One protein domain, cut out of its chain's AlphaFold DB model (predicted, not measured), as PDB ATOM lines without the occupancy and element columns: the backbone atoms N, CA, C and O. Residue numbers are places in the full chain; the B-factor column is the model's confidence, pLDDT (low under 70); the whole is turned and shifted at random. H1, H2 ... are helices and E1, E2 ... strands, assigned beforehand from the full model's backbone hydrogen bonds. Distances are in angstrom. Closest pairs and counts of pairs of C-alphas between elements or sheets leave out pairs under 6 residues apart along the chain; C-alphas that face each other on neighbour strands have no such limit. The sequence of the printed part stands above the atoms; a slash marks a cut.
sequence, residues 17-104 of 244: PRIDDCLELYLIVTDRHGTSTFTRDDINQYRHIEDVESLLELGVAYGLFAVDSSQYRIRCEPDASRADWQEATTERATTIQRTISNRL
ATOM      1  N   PRO A  17      24.088  45.909  94.626       87.25
ATOM      2  CA  PRO A  17      24.777  46.637  95.687       87.25
ATOM      3  C   PRO A  17      25.459  45.706  96.699       87.25
ATOM      4  O   PRO A  17      24.790  44.930  97.371       87.25
ATOM      5  N   ARG A  18      26.786  45.813  96.846       89.44
ATOM      6  CA  ARG A  18      27.572  45.028  97.822       89.44
ATOM      7  C   ARG A  18      27.408  43.503  97.682       89.44
ATOM      8  O   ARG A  18      27.431  42.784  98.678       89.44
ATOM      9  N   ILE A  19      27.213  42.998  96.461       92.75
ATOM     10  CA  ILE A  19      27.061  41.554  96.240       92.75
ATOM     11  C   ILE A  19      28.283  40.760  96.703       92.75
ATOM     12  O   ILE A  19      28.105  39.719  97.327       92.75
ATOM     13  N   ASP A  20      29.492  41.277  96.484       89.00
ATOM     14  CA  ASP A  20      30.732  40.605  96.884       89.00
ATOM     15  C   ASP A  20      30.804  40.428  98.409       89.00
ATOM     16  O   ASP A  20      31.002  39.314  98.885       89.00
ATOM     17  N   ASP A  21      30.504  41.485  99.175       91.06
ATOM     18  CA  ASP A  21      30.427  41.428 100.642       91.06
ATOM     19  C   ASP A  21      29.373  40.405 101.122       91.06
ATOM     20  O   ASP A  21      29.567  39.698 102.112       91.06
ATOM     21  N   CYS A  22      28.234  40.310 100.420       94.94
ATOM     22  CA  CYS A  22      27.184  39.341 100.744       94.94
ATOM     23  C   CYS A  22      27.628  37.898 100.465       94.94
ATOM     24  O   CYS A  22      27.279  37.000 101.233       94.94
ATOM     25  N   LEU A  23      28.369  37.670  99.376       93.62
ATOM     26  CA  LEU A  23      28.924  36.361  99.032       93.62
ATOM     27  C   LEU A  23      30.013  35.949 100.024       93.62
ATOM     28  O   LEU A  23      30.008  34.807 100.477       93.62
ATOM     29  N   GLU A  24      30.886  36.875 100.427       92.62
ATOM     30  CA  GLU A  24      31.892  36.632 101.463       92.62
ATOM     31  C   GLU A  24      31.232  36.240 102.793       92.62
ATOM     32  O   GLU A  24      31.553  35.191 103.356       92.62
ATOM     33  N   LEU A  25      30.229  37.002 103.250       95.31
ATOM     34  CA  LEU A  25      29.454  36.649 104.445       95.31
ATOM     35  C   LEU A  25      28.785  35.271 104.306       95.31
ATOM     36  O   LEU A  25      28.810  34.475 105.241       95.31
ATOM     37  N   TYR A  26      28.189  34.976 103.151       96.12
ATOM     38  CA  TYR A  26      27.540  33.691 102.888       96.12
ATOM     39  C   TYR A  26      28.514  32.510 102.986       96.12
ATOM     40  O   TYR A  26      28.181  31.499 103.611       96.12
ATOM     41  N   LEU A  27      29.723  32.638 102.433       94.31
ATOM     42  CA  LEU A  27      30.754  31.601 102.518       94.31
ATOM     43  C   LEU A  27      31.219  31.385 103.962       94.31
ATOM     44  O   LEU A  27      31.264  30.242 104.413       94.31
ATOM     45  N   ILE A  28      31.465  32.465 104.712       94.19
ATOM     46  CA  ILE A  28      31.849  32.400 106.134       94.19
ATOM     47  C   ILE A  28      30.776  31.682 106.958       94.19
ATOM     48  O   ILE A  28      31.072  30.783 107.745       94.19
ATOM     49  N   VAL A  29      29.509  32.057 106.771       96.38
ATOM     50  CA  VAL A  29      28.389  31.442 107.491       96.38
ATOM     51  C   VAL A  29      28.230  29.972 107.106       96.38
ATOM     52  O   VAL A  29      27.959  29.151 107.980       96.38
ATOM     53  N   THR A  30      28.418  29.624 105.830       95.69
ATOM     54  CA  THR A  30      28.298  28.235 105.365       95.69
ATOM     55  C   THR A  30      29.367  27.350 105.984       95.69
ATOM     56  O   THR A  30      29.038  26.286 106.502       95.69
ATOM     57  N   ASP A  31      30.620  27.800 105.985       94.44
ATOM     58  CA  ASP A  31      31.732  27.071 106.600       94.44
ATOM     59  C   ASP A  31      31.479  26.803 108.094       94.44
ATOM     60  O   ASP A  31      31.686  25.697 108.595       94.44
ATOM     61  N   ARG A  32      30.953  27.802 108.811       94.75
ATOM     62  CA  ARG A  32      30.799  27.747 110.270       94.75
ATOM     63  C   ARG A  32      29.527  27.062 110.748       94.75
ATOM     64  O   ARG A  32      29.554  26.357 111.755       94.75
ATOM     65  N   HIS A  33      28.412  27.302 110.070       95.31
ATOM     66  CA  HIS A  33      27.087  26.878 110.522       95.31
ATOM     67  C   HIS A  33      26.460  25.810 109.618       95.31
ATOM     68  O   HIS A  33      25.526  25.123 110.048       95.31
ATOM     69  N   GLY A  34      26.958  25.638 108.388       94.19
ATOM     70  CA  GLY A  34      26.344  24.777 107.382       94.19
ATOM     71  C   GLY A  34      24.874  25.143 107.180       94.19
ATOM     72  O   GLY A  34      24.531  26.288 106.900       94.19
ATOM     73  N   THR A  35      23.978  24.183 107.389       92.88
ATOM     74  CA  THR A  35      22.520  24.384 107.299       92.88
ATOM     75  C   THR A  35      21.850  24.746 108.625       92.88
ATOM     76  O   THR A  35      20.630  24.933 108.674       92.88
ATOM     77  N   SER A  36      22.619  24.855 109.712       96.62
ATOM     78  CA  SER A  36      22.091  25.234 111.024       96.62
ATOM     79  C   SER A  36      21.630  26.693 111.033       96.62
ATOM     80  O   SER A  36      22.133  27.530 110.282       96.62
ATOM     81  N   THR A  37      20.670  27.017 111.900       97.56
ATOM     82  CA  THR A  37      20.291  28.415 112.121       97.56
ATOM     83  C   THR A  37      21.387  29.160 112.883       97.56
ATOM     84  O   THR A  37      22.124  28.574 113.677       97.56
ATOM     85  N   PHE A  38      21.484  30.464 112.650       97.44
ATOM     86  CA  PHE A  38      22.423  31.370 113.305       97.44
ATOM     87  C   PHE A  38      21.751  32.716 113.588       97.44
ATOM     88  O   PHE A  38      20.715  33.064 113.017       97.44
ATOM     89  N   THR A  39      22.318  33.483 114.504       97.25
ATOM     90  CA  THR A  39      21.859  34.817 114.889       97.25
ATOM     91  C   THR A  39      22.832  35.884 114.403       97.25
ATOM     92  O   THR A  39      23.955  35.603 113.987       97.25
ATOM     93  N   ARG A  40      22.410  37.146 114.481       95.94
ATOM     94  CA  ARG A  40      23.299  38.284 114.223       95.94
ATOM     95  C   ARG A  40      24.499  38.304 115.174       95.94
ATOM     96  O   ARG A  40      25.605  38.631 114.755       95.94
ATOM     97  N   ASP A  41      24.284  37.927 116.432       95.31
ATOM     98  CA  ASP A  41      25.330  37.915 117.455       95.31
ATOM     99  C   ASP A  41      26.376  36.826 117.202       95.31
ATOM    100  O   ASP A  41      27.545  37.018 117.535       95.31
ATOM    101  N   ASP A  42      25.987  35.727 116.551       95.06
ATOM    102  CA  ASP A  42      26.934  34.702 116.101       95.06
ATOM    103  C   ASP A  42      27.883  35.262 115.027       95.06
ATOM    104  O   ASP A  42      29.066  34.936 115.023       95.06
ATOM    105  N   ILE A  43      27.396  36.170 114.168       93.81
ATOM    106  CA  ILE A  43      28.192  36.779 113.091       93.81
ATOM    107  C   ILE A  43      29.063  37.934 113.583       93.81
ATOM    108  O   ILE A  43      30.189  38.090 113.121       93.81
ATOM    109  N   ASN A  44      28.596  38.724 114.549       88.06
ATOM    110  CA  ASN A  44      29.370  39.845 115.101       88.06
ATOM    111  C   ASN A  44      30.703  39.414 115.744       88.06
ATOM    112  O   ASN A  44      31.568  40.251 116.007       88.06
ATOM    113  N   GLN A  45      30.889  38.118 116.006       85.12
ATOM    114  CA  GLN A  45      32.161  37.563 116.468       85.12
ATOM    115  C   GLN A  45      33.242  37.571 115.371       85.12
ATOM    116  O   GLN A  45      34.433  37.530 115.688       85.12
ATOM    117  N   TYR A  46      32.856  37.675 114.095       82.81
ATOM    118  CA  TYR A  46      33.769  37.760 112.959       82.81
ATOM    119  C   TYR A  46      34.251  39.208 112.786       82.81
ATOM    120  O   TYR A  46      33.526  40.081 112.313       82.81
ATOM    121  N   ARG A  47      35.507  39.470 113.171       71.38
ATOM    122  CA  ARG A  47      36.104  40.819 113.288       71.38
ATOM    123  C   ARG A  47      36.282  41.599 111.972       71.38
ATOM    124  O   ARG A  47      36.880  42.670 111.998       71.38
ATOM    125  N   HIS A  48      35.781  41.090 110.849       77.25
ATOM    126  CA  HIS A  48      36.088  41.605 109.510       77.25
ATOM    127  C   HIS A  48      34.870  42.052 108.704       77.25
ATOM    128  O   HIS A  48      35.035  42.550 107.598       77.25
ATOM    129  N   ILE A  49      33.656  41.899 109.240       84.44
ATOM    130  CA  ILE A  49      32.436  42.207 108.493       84.44
ATOM    131  C   ILE A  49      31.851  43.521 109.004       84.44
ATOM    132  O   ILE A  49      31.274  43.587 110.090       84.44
ATOM    133  N   GLU A  50      32.005  44.579 108.214       87.12
ATOM    134  CA  GLU A  50      31.375  45.865 108.498       87.12
ATOM    135  C   GLU A  50      29.887  45.839 108.126       87.12
ATOM    136  O   GLU A  50      29.504  45.410 107.034       87.12
ATOM    137  N   ASP A  51      29.050  46.357 109.029       92.81
ATOM    138  CA  ASP A  51      27.602  46.492 108.833       92.81
ATOM    139  C   ASP A  51      26.885  45.152 108.552       92.81
ATOM    140  O   ASP A  51      26.168  44.970 107.563       92.81
ATOM    141  N   VAL A  52      27.086  44.195 109.466       95.12
ATOM    142  CA  VAL A  52      26.475  42.853 109.439       95.12
ATOM    143  C   VAL A  52      24.954  42.907 109.277       95.12
ATOM    144  O   VAL A  52      24.378  42.065 108.591       95.12
ATOM    145  N   GLU A  53      24.286  43.879 109.900       95.06
ATOM    146  CA  GLU A  53      22.832  44.020 109.802       95.06
ATOM    147  C   GLU A  53      22.397  44.306 108.363       95.06
ATOM    148  O   GLU A  53      21.578  43.556 107.826       95.06
ATOM    149  N   SER A  54      22.999  45.305 107.710       94.50
ATOM    150  CA  SER A  54      22.695  45.604 106.308       94.50
ATOM    151  C   SER A  54      23.043  44.438 105.382       94.50
ATOM    152  O   SER A  54      22.263  44.112 104.486       94.50
ATOM    153  N   LEU A  55      24.168  43.754 105.613       95.75
ATOM    154  CA  LEU A  55      24.572  42.605 104.796       95.75
ATOM    155  C   LEU A  55      23.642  41.401 104.952       95.75
ATOM    156  O   LEU A  55      23.348  40.727 103.967       95.75
ATOM    157  N   LEU A  56      23.123  41.141 106.153       96.50
ATOM    158  CA  LEU A  56      22.118  40.096 106.353       96.50
ATOM    159  C   LEU A  56      20.798  40.450 105.671       96.50
ATOM    160  O   LEU A  56      20.180  39.586 105.051       96.50
ATOM    161  N   GLU A  57      20.369  41.709 105.742       94.81
ATOM    162  CA  GLU A  57      19.175  42.173 105.036       94.81
ATOM    163  C   GLU A  57      19.330  42.065 103.513       94.81
ATOM    164  O   GLU A  57      18.420  41.568 102.843       94.81
ATOM    165  N   LEU A  58      20.488  42.456 102.971       94.94
ATOM    166  CA  LEU A  58      20.820  42.313 101.552       94.94
ATOM    167  C   LEU A  58      20.940  40.842 101.140       94.94
ATOM    168  O   LEU A  58      20.353  40.443 100.139       94.94
ATOM    169  N   GLY A  59      21.607  40.001 101.928       94.62
ATOM    170  CA  GLY A  59      21.721  38.568 101.658       94.62
ATOM    171  C   GLY A  59      20.362  37.868 101.700       94.62
ATOM    172  O   GLY A  59      20.061  37.034 100.840       94.62
ATOM    173  N   VAL A  60      19.480  38.273 102.623       94.19
ATOM    174  CA  VAL A  60      18.068  37.887 102.584       94.19
ATOM    175  C   VAL A  60      17.459  38.391 101.282       94.19
ATOM    176  O   VAL A  60      16.914  37.566 100.563       94.19
ATOM    177  N   ALA A  61      17.585  39.680 100.925       90.44
ATOM    178  CA  ALA A  61      17.098  40.302  99.680       90.44
ATOM    179  C   ALA A  61      17.558  39.603  98.390       90.44
ATOM    180  O   ALA A  61      16.755  39.510  97.458       90.44
ATOM    181  N   TYR A  62      18.753  39.029  98.363       91.25
ATOM    182  CA  TYR A  62      19.285  38.254  97.242       91.25
ATOM    183  C   TYR A  62      18.901  36.774  97.275       91.25
ATOM    184  O   TYR A  62      19.109  36.067  96.298       91.25
ATOM    185  N   GLY A  63      18.261  36.314  98.352       92.25
ATOM    186  CA  GLY A  63      17.818  34.930  98.500       92.25
ATOM    187  C   GLY A  63      18.901  33.975  98.997       92.25
ATOM    188  O   GLY A  63      18.648  32.775  99.014       92.25
ATOM    189  N   LEU A  64      20.055  34.486  99.441       94.38
ATOM    190  CA  LEU A  64      21.130  33.689 100.048       94.38
ATOM    191  C   LEU A  64      20.705  33.156 101.424       94.38
ATOM    192  O   LEU A  64      20.944  31.997 101.769       94.38
ATOM    193  N   PHE A  65      20.007  33.997 102.192       96.06
ATOM    194  CA  PHE A  65      19.526  33.668 103.529       96.06
ATOM    195  C   PHE A  65      17.997  33.645 103.594       96.06
ATOM    196  O   PHE A  65      17.291  34.386 102.903       96.06
ATOM    197  N   ALA A  66      17.473  32.812 104.485       95.06
ATOM    198  CA  ALA A  66      16.106  32.902 104.973       95.06
ATOM    199  C   ALA A  66      16.122  33.400 106.420       95.06
ATOM    200  O   ALA A  66      17.013  33.043 107.185       95.06
ATOM    201  N   VAL A  67      15.124  34.203 106.785       95.81
ATOM    202  CA  VAL A  67      14.921  34.674 108.157       95.81
ATOM    203  C   VAL A  67      13.673  34.014 108.734       95.81
ATOM    204  O   VAL A  67      12.623  33.998 108.089       95.81
ATOM    205  N   ASP A  68      13.799  33.465 109.937       94.44
ATOM    206  CA  ASP A  68      12.695  32.989 110.763       94.44
ATOM    207  C   ASP A  68      12.750  33.706 112.113       94.44
ATOM    208  O   ASP A  68      13.633  33.471 112.939       94.44
ATOM    209  N   SER A  69      11.792  34.610 112.324       91.62
ATOM    210  CA  SER A  69      11.680  35.446 113.519       91.62
ATOM    211  C   SER A  69      12.914  36.335 113.745       91.62
ATOM    212  O   SER A  69      12.943  37.467 113.271       91.62
ATOM    213  N   SER A  70      13.934  35.830 114.437       93.38
ATOM    214  CA  SER A  70      15.204  36.516 114.722       93.38
ATOM    215  C   SER A  70      16.434  35.674 114.374       93.38
ATOM    216  O   SER A  70      17.557  36.048 114.712       93.38
ATOM    217  N   GLN A  71      16.225  34.512 113.759       97.44
ATOM    218  CA  GLN A  71      17.279  33.613 113.323       97.44
ATOM    219  C   GLN A  71      17.354  33.610 111.804       97.44
ATOM    220  O   GLN A  71      16.353  33.753 111.102       97.44
ATOM    221  N   TYR A  72      18.560  33.423 111.308       97.69
ATOM    222  CA  TYR A  72      18.867  33.291 109.903       97.69
ATOM    223  C   TYR A  72      19.278  31.849 109.628       97.69
ATOM    224  O   TYR A  72      19.746  31.134 110.513       97.69
ATOM    225  N   ARG A  73      19.085  31.402 108.393       97.12
ATOM    226  CA  ARG A  73      19.628  30.142 107.884       97.12
ATOM    227  C   ARG A  73      20.011  30.302 106.428       97.12
ATOM    228  O   ARG A  73      19.408  31.106 105.711       97.12
ATOM    229  N   ILE A  74      20.966  29.500 105.988       96.81
ATOM    230  CA  ILE A  74      21.305  29.381 104.573       96.81
ATOM    231  C   ILE A  74      20.131  28.751 103.822       96.81
ATOM    232  O   ILE A  74      19.514  27.795 104.297       96.81
ATOM    233  N   ARG A  75      19.759  29.346 102.683       94.56
ATOM    234  CA  ARG A  75      18.602  28.897 101.898       94.56
ATOM    235  C   ARG A  75      18.953  27.764 100.935       94.56
ATOM    236  O   ARG A  75      18.148  26.851 100.780       94.56
ATOM    237  N   CYS A  76      20.128  27.833 100.322       94.00
ATOM    238  CA  CYS A  76      20.680  26.826  99.422       94.00
ATOM    239  C   CYS A  76      22.141  26.614  99.794       94.00
ATOM    240  O   CYS A  76      22.803  27.594 100.096       94.00
ATOM    241  N   GLU A  77      22.630  25.376  99.777       94.50
ATOM    242  CA  GLU A  77      24.057  25.092  99.967       94.50
ATOM    243  C   GLU A  77      24.868  25.523  98.722       94.50
ATOM    244  O   GLU A  77      24.310  25.595  97.620       94.50
ATOM    245  N   PRO A  78      26.178  25.824  98.844       92.88
ATOM    246  CA  PRO A  78      26.998  26.261  97.709       92.88
ATOM    247  C   PRO A  78      27.074  25.236  96.570       92.88
ATOM    248  O   PRO A  78      27.225  25.619  95.413       92.88
ATOM    249  N   ASP A  79      26.961  23.948  96.893       93.69
ATOM    250  CA  ASP A  79      26.971  22.815  95.965       93.69
ATOM    251  C   ASP A  79      25.565  22.357  95.543       93.69
ATOM    252  O   ASP A  79      25.434  21.428  94.740       93.69
ATOM    253  N   ALA A  80      24.512  23.028  96.026       94.25
ATOM    254  CA  ALA A  80      23.146  22.764  95.596       94.25
ATOM    255  C   ALA A  80      23.004  22.966  94.082       94.25
ATOM    256  O   ALA A  80      23.673  23.798  93.456       94.25
ATOM    257  N   SER A  81      22.099  22.207  93.467       96.00
ATOM    258  CA  SER A  81      21.949  22.260  92.020       96.00
ATOM    259  C   SER A  81      21.414  23.623  91.575       96.00
ATOM    260  O   SER A  81      20.715  24.332  92.303       96.00
ATOM    261  N   ARG A  82      21.671  23.984  90.314       91.38
ATOM    262  CA  ARG A  82      21.096  25.203  89.723       91.38
ATOM    263  C   ARG A  82      19.565  25.236  89.833       91.38
ATOM    264  O   ARG A  82      19.001  26.318  89.967       91.38
ATOM    265  N   ALA A  83      18.906  24.079  89.755       93.44
ATOM    266  CA  ALA A  83      17.455  23.984  89.885       93.44
ATOM    267  C   ALA A  83      16.996  24.372  91.299       93.44
ATOM    268  O   ALA A  83      16.056  25.153  91.422       93.44
ATOM    269  N   ASP A  84      17.715  23.932  92.334       91.38
ATOM    270  CA  ASP A  84      17.409  24.262  93.732       91.38
ATOM    271  C   ASP A  84      17.569  25.768  93.989       91.38
ATOM    272  O   ASP A  84      16.683  26.413  94.552       91.38
ATOM    273  N   TRP A  85      18.654  26.365  93.481       92.19
ATOM    274  CA  TRP A  85      18.875  27.815  93.535       92.19
ATOM    275  C   TRP A  85      17.766  28.607  92.822       92.19
ATOM    276  O   TRP A  85      17.293  29.640  93.317       92.19
ATOM    277  N   GLN A  86      17.317  28.127  91.658       89.56
ATOM    278  CA  GLN A  86      16.227  28.746  90.901       89.56
ATOM    279  C   GLN A  86      14.884  28.625  91.621       89.56
ATOM    280  O   GLN A  86      14.138  29.607  91.685       89.56
ATOM    281  N   GLU A  87      14.576  27.455  92.173       89.94
ATOM    282  CA  GLU A  87      13.356  27.212  92.937       89.94
ATOM    283  C   GLU A  87      13.309  28.106  94.178       89.94
ATOM    284  O   GLU A  87      12.339  28.846  94.369       89.94
ATOM    285  N   ALA A  88      14.396  28.147  94.951       86.12
ATOM    286  CA  ALA A  88      14.517  28.987  96.135       86.12
ATOM    287  C   ALA A  88      14.280  30.473  95.822       86.12
ATOM    288  O   ALA A  88      13.527  31.146  96.538       86.12
ATOM    289  N   THR A  89      14.867  30.979  94.737       85.69
ATOM    290  CA  THR A  89      14.689  32.373  94.299       85.69
ATOM    291  C   THR A  89      13.250  32.634  93.837       85.69
ATOM    292  O   THR A  89      12.637  33.643  94.205       85.69
ATOM    293  N   THR A  90      12.670  31.698  93.081       89.06
ATOM    294  CA  THR A  90      11.307  31.799  92.537       89.06
ATOM    295  C   THR A  90      10.250  31.778  93.639       89.06
ATOM    296  O   THR A  90       9.313  32.583  93.623       89.06
ATOM    297  N   GLU A  91      10.401  30.910  94.639       86.06
ATOM    298  CA  GLU A  91       9.509  30.837  95.799       86.06
ATOM    299  C   GLU A  91       9.477  32.175  96.556       86.06
ATOM    300  O   GLU A  91       8.410  32.659  96.960       86.06
ATOM    301  N   ARG A  92      10.634  32.830  96.691       81.88
ATOM    302  CA  ARG A  92      10.736  34.125  97.363       81.88
ATOM    303  C   ARG A  92      10.078  35.241  96.564       81.88
ATOM    304  O   ARG A  92       9.280  35.989  97.130       81.88
ATOM    305  N   ALA A  93      10.342  35.313  95.260       84.56
ATOM    306  CA  ALA A  93       9.674  36.262  94.371       84.56
ATOM    307  C   ALA A  93       8.146  36.092  94.426       84.56
ATOM    308  O   ALA A  93       7.409  37.066  94.591       84.56
ATOM    309  N   THR A  94       7.673  34.843  94.409       86.19
ATOM    310  CA  THR A  94       6.248  34.504  94.527       86.19
ATOM    311  C   THR A  94       5.670  34.938  95.876       86.19
ATOM    312  O   THR A  94       4.557  35.456  95.946       86.19
ATOM    313  N   THR A  95       6.421  34.765  96.965       79.31
ATOM    314  CA  THR A  95       6.001  35.178  98.312       79.31
ATOM    315  C   THR A  95       5.903  36.697  98.442       79.31
ATOM    316  O   THR A  95       4.919  37.204  98.988       79.31
ATOM    317  N   ILE A  96       6.867  37.434  97.885       81.00
ATOM    318  CA  ILE A  96       6.833  38.902  97.824       81.00
ATOM    319  C   ILE A  96       5.621  39.356  97.008       81.00
ATOM    320  O   ILE A  96       4.822  40.158  97.494       81.00
ATOM    321  N   GLN A  97       5.424  38.789  95.814       84.12
ATOM    322  CA  GLN A  97       4.286  39.109  94.954       84.12
ATOM    323  C   GLN A  97       2.953  38.849  95.664       84.12
ATOM    324  O   GLN A  97       2.084  39.718  95.672       84.12
ATOM    325  N   ARG A  98       2.799  37.691  96.317       86.00
ATOM    326  CA  ARG A  98       1.595  37.339  97.082       86.00
ATOM    327  C   ARG A  98       1.340  38.324  98.222       86.00
ATOM    328  O   ARG A  98       0.211  38.762  98.407       86.00
ATOM    329  N   THR A  99       2.381  38.704  98.960       81.50
ATOM    330  CA  THR A  99       2.273  39.660 100.073       81.50
ATOM    331  C   THR A  99       1.839  41.042  99.584       81.50
ATOM    332  O   THR A  99       0.951  41.657 100.177       81.50
ATOM    333  N   ILE A 100       2.417  41.512  98.476       88.62
ATOM    334  CA  ILE A 100       2.034  42.778  97.838       88.62
ATOM    335  C   ILE A 100       0.576  42.715  97.367       88.62
ATOM    336  O   ILE A 100      -0.194  43.617  97.690       88.62
ATOM    337  N   SER A 101       0.175  41.643  96.673       90.00
ATOM    338  CA  SER A 101      -1.207  41.445  96.216       90.00
ATOM    339  C   SER A 101      -2.202  41.451  97.378       90.00
ATOM    340  O   SER A 101      -3.150  42.232  97.354       90.00
ATOM    341  N   ASN A 102      -1.940  40.686  98.443       86.38
ATOM    342  CA  ASN A 102      -2.794  40.644  99.635       86.38
ATOM    343  C   ASN A 102      -2.936  42.030 100.287       86.38
ATOM    344  O   ASN A 102      -4.019  42.421 100.727       86.38
ATOM    345  N   ARG A 103      -1.848  42.809 100.342       91.12
ATOM    346  CA  ARG A 103      -1.870  44.161 100.916       91.12
ATOM    347  C   ARG A 103      -2.636  45.144 100.032       91.12
ATOM    348  O   ARG A 103      -3.378  45.971 100.554       91.12
ATOM    349  N   LEU A 104      -2.498  45.041  98.710       93.38
ATOM    350  CA  LEU A 104      -3.276  45.832  97.755       93.38
ATOM    351  C   LEU A 104      -4.773  45.518  97.848       93.38
ATOM    352  O   LEU A 104      -5.585  46.441  97.840       93.38
TER     353      LEU A 104
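AT A GLANCE: This is residues 17 to 104 of the 244 residues of an uncharacterized protein of Natrarchaeobius halalkaliphilus (UniProt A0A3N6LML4). H1 and H3 cross nearly at right angles and pack with the hairpin E1 E2 into a small body; the long helix H4 makes an arm whose residues 94 to 104 stick out. The printed part has 88 residues, mostly helix, in the order H1 H2 H3 E1 E2 H4. It is compact, radius of gyration of the C-alphas 13.5 A, spanning 42 by 29 by 25 A.

HOW THE PARTS SIT: H1, residues 19 to 33, touches H3, residues 52 to 62, with residues 21 to 26 alone, about perpendicular at 79 degrees; the closest C-alphas, of Cys 22 and Gly 59, are 5.6 A apart. H2, residues 40 to 43, only just touches H3, with 3 pairs of C-alphas within 8 A, the closest those of Arg 40 and Glu 53. E1, residues 65 to 68, and E2, residues 71 to 74, form an antiparallel hairpin; N 66 and O 73 are 2.9 A apart. H4, residues 82 to 104, is near H3. Every O i to N i+4 pair is within hydrogen-bond range in H1, H3 and H4; H2 is too short for one.

IN THESE COORDINATES: H1, 20.5 A long, begins at C-alpha 19 (27.061, 41.554, 96.240). H4, 32.9 A, ends at C-alpha 104 (-3.276, 45.832, 97.755).

THE WHOLE: The farthest C-alphas, of Arg 47 and Leu 104, are 42.6 A apart. The printed part has no cut and no long link; no printed residue is under 70.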